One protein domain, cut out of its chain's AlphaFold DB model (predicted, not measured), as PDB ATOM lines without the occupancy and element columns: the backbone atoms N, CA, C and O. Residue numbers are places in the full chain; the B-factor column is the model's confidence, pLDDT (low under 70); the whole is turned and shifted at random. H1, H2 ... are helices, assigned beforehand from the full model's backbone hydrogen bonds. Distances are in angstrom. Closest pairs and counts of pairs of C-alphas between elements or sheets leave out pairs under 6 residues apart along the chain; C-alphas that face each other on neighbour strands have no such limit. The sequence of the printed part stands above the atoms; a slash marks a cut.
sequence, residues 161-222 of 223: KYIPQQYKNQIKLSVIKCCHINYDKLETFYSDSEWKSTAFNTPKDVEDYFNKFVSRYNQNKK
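This is residues 161 to 222 of the 223 residues of an uncharacterized protein of Salinicoccus cyprini (UniProt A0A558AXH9). The longest helix, H3, and the nearly as long H1 are side by side and run the same way, and the short H2 folds back near the end of H1, next to the later part of H3. From H2 a long link runs back to the beginning of H3. The printed part has 62 residues with three named helices, in the order H1, H2, H3, and no named strand; the class is all helix. The whole is compact, with a radius of gyration of the C-alphas of 11.6 A, and elongated, spanning 35 by 20 by 18 A.

H3, residues 203 to 220, touches H1, residues 165 to 179, at a shallow tilt of 27 degrees, the same way. Their closest C-alphas are those of Ile 171 and Val 206, 6.6 A apart. H2, residues 183 to 191, and H1 only just touch, with 3 pairs of C-alphas within 8 A, and H1 does so with residues 175 to 179 alone. The closest C-alphas are those of Cys 179 and Leu 186, 5.8 A apart. H1 and H2 form a helical hairpin, opposite ways at a steep tilt of 38 degrees. H2 and H3 are close but not clearly touching: their closest C-alphas, of Lys 185 and Tyr 217, are 7.5 A apart. They run opposite ways at a steep tilt of 62 degrees. In H1, H2 and H3 every O i to N i+4 pair is within hydrogen-bond range.

H3 measures 26.4 A from C-alpha 203 to C-alpha 220, which is at (10.984, -8.235, 54.398). H1 begins with C-alpha 165 at (-12.049, -26.510, 42.675) and measures 21.1 A. H2 measures 11.9 A, from C-alpha 183 at (-2.856, -3.447, 49.083) to C-alpha 191.

The two C-alphas farthest apart, those of Lys 161 and Lys 222, are 36.4 A apart. The printed part has no cut. The link from H1 to H2 is tight, with 3 residues, and that from H2 to H3 is long, with 11. The mean pLDDT of the printed part is 81.6, and residues 193, 196 to 197, 199 and 222 are under 70.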
ATOM      1  N   LYS A 161      -5.621 -25.594  35.922       79.50
ATOM      2  CA  LYS A 161      -6.467 -26.799  35.814       79.50
ATOM      3  C   LYS A 161      -6.046 -27.942  36.747       79.50
ATOM      4  O   LYS A 161      -6.888 -28.761  37.086       79.50
ATOM      5  N   TYR A 162      -4.783 -27.977  37.176       80.62
ATOM      6  CA  TYR A 162      -4.249 -29.018  38.062       80.62
ATOM      7  C   TYR A 162      -4.708 -28.883  39.524       80.62
ATOM      8  O   TYR A 162      -4.565 -29.831  40.286       80.62
ATOM      9  N   ILE A 163      -5.266 -27.732  39.923       81.44
ATOM     10  CA  ILE A 163      -5.793 -27.514  41.278       81.44
ATOM     11  C   ILE A 163      -7.294 -27.847  41.283       81.44
ATOM     12  O   ILE A 163      -8.059 -27.198  40.559       81.44
ATOM     13  N   PRO A 164      -7.760 -28.798  42.108       83.88
ATOM     14  CA  PRO A 164      -9.185 -29.057  42.289       83.88
ATOM     15  C   PRO A 164      -9.957 -27.823  42.781       83.88
ATOM     16  O   PRO A 164      -9.454 -27.017  43.566       83.88
ATOM     17  N   GLN A 165     -11.223 -27.690  42.373       83.25
ATOM     18  CA  GLN A 165     -12.049 -26.510  42.675       83.25
ATOM     19  C   GLN A 165     -12.206 -26.234  44.185       83.25
ATOM     20  O   GLN A 165     -12.267 -25.076  44.600       83.25
ATOM     21  N   GLN A 166     -12.229 -27.283  45.012       82.56
ATOM     22  CA  GLN A 166     -12.320 -27.168  46.472       82.56
ATOM     23  C   GLN A 166     -11.114 -26.414  47.059       82.56
ATOM     24  O   GLN A 166     -11.293 -25.475  47.837       82.56
ATOM     25  N   TYR A 167      -9.900 -26.741  46.611       83.00
ATOM     26  CA  TYR A 167      -8.676 -26.069  47.050       83.00
ATOM     27  C   TYR A 167      -8.562 -24.653  46.493       83.00
ATOM     28  O   TYR A 167      -8.097 -23.758  47.195       83.00
ATOM     29  N   LYS A 168      -9.082 -24.396  45.285       84.69
ATOM     30  CA  LYS A 168      -9.179 -23.022  44.769       84.69
ATOM     31  C   LYS A 168      -9.985 -22.136  45.714       84.69
ATOM     32  O   LYS A 168      -9.535 -21.048  46.055       84.69
ATOM     33  N   ASN A 169     -11.141 -22.600  46.187       86.56
ATOM     34  CA  ASN A 169     -11.959 -21.834  47.130       86.56
ATOM     35  C   ASN A 169     -11.259 -21.631  48.485       86.56
ATOM     36  O   ASN A 169     -11.324 -20.534  49.040       86.56
ATOM     37  N   GLN A 170     -10.537 -22.638  48.985       86.38
ATOM     38  CA  GLN A 170      -9.736 -22.506  50.209       86.38
ATOM     39  C   GLN A 170      -8.614 -21.474  50.061       86.38
ATOM     40  O   GLN A 170      -8.430 -20.644  50.953       86.38
ATOM     41  N   ILE A 171      -7.915 -21.457  48.922       86.25
ATOM     42  CA  ILE A 171      -6.898 -20.444  48.614       86.25
ATOM     43  C   ILE A 171      -7.542 -19.056  48.595       86.25
ATOM     44  O   ILE A 171      -7.053 -18.163  49.276       86.25
ATOM     45  N   LYS A 172      -8.677 -18.870  47.904       88.88
ATOM     46  CA  LYS A 172      -9.391 -17.576  47.868       88.88
ATOM     47  C   LYS A 172      -9.716 -17.055  49.268       88.88
ATOM     48  O   LYS A 172      -9.421 -15.902  49.572       88.88
ATOM     49  N   LEU A 173     -10.287 -17.905  50.122       87.69
ATOM     50  CA  LEU A 173     -10.608 -17.550  51.506       87.69
ATOM     51  C   LEU A 173      -9.351 -17.230  52.321       87.69
ATOM     52  O   LEU A 173      -9.360 -16.296  53.119       87.69
ATOM     53  N   SER A 174      -8.268 -17.972  52.102       86.12
ATOM     54  CA  SER A 174      -6.994 -17.768  52.796       86.12
ATOM     55  C   SER A 174      -6.321 -16.458  52.387       86.12
ATOM     56  O   SER A 174      -5.838 -15.738  53.259       86.12
ATOM     57  N   VAL A 175      -6.373 -16.073  51.103       88.62
ATOM     58  CA  VAL A 175      -5.918 -14.746  50.644       88.62
ATOM     59  C   VAL A 175      -6.715 -13.643  51.337       88.62
ATOM     60  O   VAL A 175      -6.112 -12.716  51.870       88.62
ATOM     61  N   ILE A 176      -8.047 -13.758  51.397       89.69
ATOM     62  CA  ILE A 176      -8.905 -12.753  52.050       89.69
ATOM     63  C   ILE A 176      -8.557 -12.625  53.540       89.69
ATOM     64  O   ILE A 176      -8.321 -11.519  54.024       89.69
ATOM     65  N   LYS A 177      -8.454 -13.751  54.261       87.81
ATOM     66  CA  LYS A 177      -8.097 -13.776  55.692       87.81
ATOM     67  C   LYS A 177      -6.690 -13.249  55.962       87.81
ATOM     68  O   LYS A 177      -6.450 -12.599  56.972       87.81
ATOM     69  N   CYS A 178      -5.735 -13.546  55.089       86.12
ATOM     70  CA  CYS A 178      -4.346 -13.159  55.289       86.12
ATOM     71  C   CYS A 178      -4.113 -11.684  54.939       86.12
ATOM     72  O   CYS A 178      -3.438 -10.959  55.681       86.12
ATOM     73  N   CYS A 179      -4.657 -11.232  53.811       85.56
ATOM     74  CA  CYS A 179      -4.311  -9.950  53.215       85.56
ATOM     75  C   CYS A 179      -5.341  -8.839  53.483       85.56
ATOM     76  O   CYS A 179      -4.960  -7.669  53.460       85.56
ATOM     77  N   HIS A 180      -6.597  -9.165  53.820       89.00
ATOM     78  CA  HIS A 180      -7.667  -8.197  54.110       89.00
ATOM     79  C   HIS A 180      -7.765  -7.093  53.034       89.00
ATOM     80  O   HIS A 180      -7.914  -7.388  51.851       89.00
ATOM     81  N   ILE A 181      -7.670  -5.822  53.433       86.12
ATOM     82  CA  ILE A 181      -7.694  -4.644  52.554       86.12
ATOM     83  C   ILE A 181      -6.275  -4.057  52.424       86.12
ATOM     84  O   ILE A 181      -6.106  -2.897  52.067       86.12
ATOM     85  N   ASN A 182      -5.226  -4.807  52.773       86.00
ATOM     86  CA  ASN A 182      -3.850  -4.330  52.670       86.00
ATOM     87  C   ASN A 182      -3.345  -4.524  51.235       86.00
ATOM     88  O   ASN A 182      -2.987  -5.638  50.846       86.00
ATOM     89  N   TYR A 183      -3.307  -3.430  50.470       83.25
ATOM     90  CA  TYR A 183      -2.856  -3.447  49.083       83.25
ATOM     91  C   TYR A 183      -1.427  -3.986  48.939       83.25
ATOM     92  O   TYR A 183      -1.209  -4.879  48.132       83.25
ATOM     93  N   ASP A 184      -0.471  -3.516  49.746       82.44
ATOM     94  CA  ASP A 184       0.943  -3.898  49.599       82.44
ATOM     95  C   ASP A 184       1.137  -5.408  49.800       82.44
ATOM     96  O   ASP A 184       1.896  -6.070  49.090       82.44
ATOM     97  N   LYS A 185       0.410  -5.981  50.763       85.12
ATOM     98  CA  LYS A 185       0.432  -7.421  51.034       85.12
ATOM     99  C   LYS A 185      -0.228  -8.224  49.906       85.12
ATOM    100  O   LYS A 185       0.289  -9.278  49.536       85.12
ATOM    101  N   LEU A 186      -1.328  -7.719  49.337       87.50
ATOM    102  CA  LEU A 186      -2.002  -8.315  48.175       87.50
ATOM    103  C   LEU A 186      -1.143  -8.264  46.909       87.50
ATOM    104  O   LEU A 186      -1.040  -9.264  46.205       87.50
ATOM    105  N   GLU A 187      -0.511  -7.126  46.632       85.31
ATOM    106  CA  GLU A 187       0.384  -6.951  45.490       85.31
ATOM    107  C   GLU A 187       1.589  -7.888  45.612       85.31
ATOM    108  O   GLU A 187       1.916  -8.598  44.660       85.31
ATOM    109  N   THR A 188       2.182  -7.976  46.810       86.19
ATOM    110  CA  THR A 188       3.284  -8.907  47.087       86.19
ATOM    111  C   THR A 188       2.860 -10.346  46.797       86.19
ATOM    112  O   THR A 188       3.540 -11.030  46.038       86.19
ATOM    113  N   PHE A 189       1.703 -10.782  47.307       86.88
ATOM    114  CA  PHE A 189       1.154 -12.114  47.032       86.88
ATOM    115  C   PHE A 189       0.924 -12.362  45.533       86.88
ATOM    116  O   PHE A 189       1.292 -13.402  44.995       86.88
ATOM    117  N   TYR A 190       0.324 -11.399  44.832       84.31
ATOM    118  CA  TYR A 190       0.051 -11.515  43.401       84.31
ATOM    119  C   TYR A 190       1.332 -11.593  42.552       84.31
ATOM    120  O   TYR A 190       1.360 -12.288  41.525       84.31
ATOM    121  N   SER A 191       2.366 -10.853  42.964       82.38
ATOM    122  CA  SER A 191       3.677 -10.803  42.315       82.38
ATOM    123  C   SER A 191       4.544 -12.028  42.617       82.38
ATOM    124  O   SER A 191       5.345 -12.412  41.762       82.38
ATOM    125  N   ASP A 192       4.335 -12.669  43.772       80.81
ATOM    126  CA  ASP A 192       5.035 -13.886  44.171       80.81
ATOM    127  C   ASP A 192       4.840 -14.978  43.106       80.81
ATOM    128  O   ASP A 192       3.742 -15.225  42.596       80.81
ATOM    129  N   SER A 193       5.941 -15.595  42.691       65.75
ATOM    130  CA  SER A 193       5.951 -16.666  41.700       65.75
ATOM    131  C   SER A 193       5.803 -18.044  42.335       65.75
ATOM    132  O   SER A 193       5.437 -18.977  41.625       65.75
ATOM    133  N   GLU A 194       6.034 -18.190  43.641       70.88
ATOM    134  CA  GLU A 194       6.116 -19.503  44.289       70.88
ATOM    135  C   GLU A 194       4.774 -20.235  44.363       70.88
ATOM    136  O   GLU A 194       4.715 -21.451  44.171       70.88
ATOM    137  N   TRP A 195       3.658 -19.521  44.541       71.12
ATOM    138  CA  TRP A 195       2.339 -20.168  44.509       71.12
ATOM    139  C   TRP A 195       1.978 -20.730  43.126       71.12
ATOM    140  O   TRP A 195       1.055 -21.533  43.023       71.12
ATOM    141  N   LYS A 196       2.702 -20.342  42.062       69.69
ATOM    142  CA  LYS A 196       2.481 -20.834  40.691       69.69
ATOM    143  C   LYS A 196       3.068 -22.226  40.460       69.69
ATOM    144  O   LYS A 196       2.599 -22.926  39.566       69.69
ATOM    145  N   SER A 197       4.112 -22.588  41.207       64.62
ATOM    146  CA  SER A 197       4.814 -23.875  41.109       64.62
ATOM    147  C   SER A 197       4.455 -24.840  42.240       64.62
ATOM    148  O   SER A 197       4.860 -25.999  42.202       64.62
ATOM    149  N   THR A 198       3.697 -24.383  43.238       70.94
ATOM    150  CA  THR A 198       3.301 -25.205  44.383       70.94
ATOM    151  C   THR A 198       2.100 -26.079  44.016       70.94
ATOM    152  O   THR A 198       1.041 -25.580  43.634       70.94
ATOM    153  N   ALA A 199       2.253 -27.399  44.136       69.31
ATOM    154  CA  ALA A 199       1.144 -28.336  43.991       69.31
ATOM    155  C   ALA A 199       0.336 -28.383  45.297       69.31
ATOM    156  O   ALA A 199       0.842 -28.826  46.324       69.31
ATOM    157  N   PHE A 200      -0.917 -27.925  45.256       75.88
ATOM    158  CA  PHE A 200      -1.832 -27.970  46.400       75.88
ATOM    159  C   PHE A 200      -2.663 -29.253  46.344       75.88
ATOM    160  O   PHE A 200      -3.694 -29.298  45.670       75.88
ATOM    161  N   ASN A 201      -2.192 -30.293  47.033       72.19
ATOM    162  CA  ASN A 201      -2.820 -31.616  47.021       72.19
ATOM    163  C   ASN A 201      -3.609 -31.896  48.307       72.19
ATOM    164  O   ASN A 201      -4.570 -32.667  48.275       72.19
ATOM    165  N   THR A 202      -3.241 -31.254  49.419       75.81
ATOM    166  CA  THR A 202      -3.916 -31.363  50.716       75.81
ATOM    167  C   THR A 202      -4.264 -29.989  51.312       75.81
ATOM    168  O   THR A 202      -3.620 -28.988  50.993       75.81
ATOM    169  N   PRO A 203      -5.261 -29.908  52.220       73.88
ATOM    170  CA  PRO A 203      -5.609 -28.655  52.902       73.88
ATOM    171  C   PRO A 203      -4.450 -28.067  53.723       73.88
ATOM    172  O   PRO A 203      -4.330 -26.851  53.836       73.88
ATOM    173  N   LYS A 204      -3.579 -28.932  54.264       79.88
ATOM    174  CA  LYS A 204      -2.393 -28.526  55.029       79.88
ATOM    175  C   LYS A 204      -1.364 -27.812  54.153       79.88
ATOM    176  O   LYS A 204      -0.783 -26.834  54.603       79.88
ATOM    177  N   ASP A 205      -1.220 -28.219  52.890       81.38
ATOM    178  CA  ASP A 205      -0.298 -27.566  51.946       81.38
ATOM    179  C   ASP A 205      -0.673 -26.095  51.710       81.38
ATOM    180  O   ASP A 205       0.194 -25.233  51.559       81.38
ATOM    181  N   VAL A 206      -1.980 -25.798  51.697       80.88
ATOM    182  CA  VAL A 206      -2.488 -24.426  51.575       80.88
ATOM    183  C   VAL A 206      -2.114 -23.628  52.824       80.88
ATOM    184  O   VAL A 206      -1.533 -22.550  52.713       80.88
ATOM    185  N   GLU A 207      -2.404 -24.157  54.010       82.94
ATOM    186  CA  GLU A 207      -2.127 -23.485  55.282       82.94
ATOM    187  C   GLU A 207      -0.624 -23.234  55.499       82.94
ATOM    188  O   GLU A 207      -0.220 -22.110  55.812       82.94
ATOM    189  N   ASP A 208       0.218 -24.231  55.222       84.94
ATOM    190  CA  ASP A 208       1.677 -24.130  55.317       84.94
ATOM    191  C   ASP A 208       2.251 -23.080  54.361       84.94
ATOM    192  O   ASP A 208       3.144 -22.312  54.739       84.94
ATOM    193  N   TYR A 209       1.727 -23.000  53.133       86.44
ATOM    194  CA  TYR A 209       2.131 -21.967  52.180       86.44
ATOM    195  C   TYR A 209       1.798 -20.563  52.702       86.44
ATOM    196  O   TYR A 209       2.668 -19.687  52.715       86.44
ATOM    197  N   PHE A 210       0.572 -20.340  53.189       85.50
ATOM    198  CA  PHE A 210       0.175 -19.031  53.718       85.50
ATOM    199  C   PHE A 210       0.966 -18.646  54.976       85.50
ATOM    200  O   PHE A 210       1.347 -17.480  55.110       85.50
ATOM    201  N   ASN A 211       1.293 -19.598  55.851       85.25
ATOM    202  CA  ASN A 211       2.136 -19.360  57.028       85.25
ATOM    203  C   ASN A 211       3.568 -18.951  56.643       85.25
ATOM    204  O   ASN A 211       4.118 -17.990  57.200       85.25
ATOM    205  N   LYS A 212       4.161 -19.620  55.645       86.06
ATOM    206  CA  LYS A 212       5.475 -19.248  55.089       86.06
ATOM    207  C   LYS A 212       5.438 -17.867  54.439       86.06
ATOM    208  O   LYS A 212       6.311 -17.043  54.712       86.06
ATOM    209  N   PHE A 213       4.405 -17.586  53.647       87.31
ATOM    210  CA  PHE A 213       4.210 -16.289  53.001       87.31
ATOM    211  C   PHE A 213       4.115 -15.145  54.023       87.31
ATOM    212  O   PHE A 213       4.822 -14.145  53.898       87.31
ATOM    213  N   VAL A 214       3.294 -15.294  55.071       86.19
ATOM    214  CA  VAL A 214       3.150 -14.280  56.133       86.19
ATOM    215  C   VAL A 214       4.475 -14.029  56.844       86.19
ATOM    216  O   VAL A 214       4.841 -12.874  57.071       86.19
ATOM    217  N   SER A 215       5.200 -15.097  57.173       84.25
ATOM    218  CA  SER A 215       6.495 -15.004  57.851       84.25
ATOM    219  C   SER A 215       7.515 -14.247  56.999       84.25
ATOM    220  O   SER A 215       8.155 -13.317  57.492       84.25
ATOM    221  N   ARG A 216       7.596 -14.564  55.701       84.69
ATOM    222  CA  ARG A 216       8.481 -13.886  54.742       84.69
ATOM    223  C   ARG A 216       8.115 -12.415  54.552       84.69
ATOM    224  O   ARG A 216       8.991 -11.556  54.590       84.69
ATOM    225  N   TYR A 217       6.826 -12.108  54.398       84.06
ATOM    226  CA  TYR A 217       6.350 -10.727  54.277       84.06
ATOM    227  C   TYR A 217       6.729  -9.891  55.509       84.06
ATOM    228  O   TYR A 217       7.214  -8.768  55.379       84.06
ATOM    229  N   ASN A 218       6.567 -10.450  56.711       82.69
ATOM    230  CA  ASN A 218       6.919  -9.768  57.955       82.69
ATOM    231  C   ASN A 218       8.436  -9.579  58.132       82.69
ATOM    232  O   ASN A 218       8.840  -8.586  58.733       82.69
ATOM    233  N   GLN A 219       9.268 -10.496  57.624       79.75
ATOM    234  CA  GLN A 219      10.729 -10.342  57.612       79.75
ATOM    235  C   GLN A 219      11.167  -9.236  56.645       79.75
ATOM    236  O   GLN A 219      11.887  -8.329  57.051       79.75
ATOM    237  N   ASN A 220      10.651  -9.242  55.414       75.94
ATOM    238  CA  ASN A 220      10.984  -8.235  54.398       75.94
ATOM    239  C   ASN A 220      10.489  -6.824  54.742       75.94
ATOM    240  O   ASN A 220      11.012  -5.855  54.214       75.94
ATOM    241  N   LYS A 221       9.483  -6.692  55.614       71.81
ATOM    242  CA  LYS A 221       8.995  -5.394  56.101       71.81
ATOM    243  C   LYS A 221       9.846  -4.813  57.246       71.81
ATOM    244  O   LYS A 221       9.690  -3.639  57.569       71.81
ATOM    245  N   LYS A 222      10.668  -5.639  57.907       62.25
ATOM    246  CA  LYS A 222      11.548  -5.237  59.021       62.25
ATOM    247  C   LYS A 222      12.985  -4.919  58.585       62.25
ATOM    248  O   LYS A 222      13.695  -4.298  59.368       62.25
TER     249      LYS A 222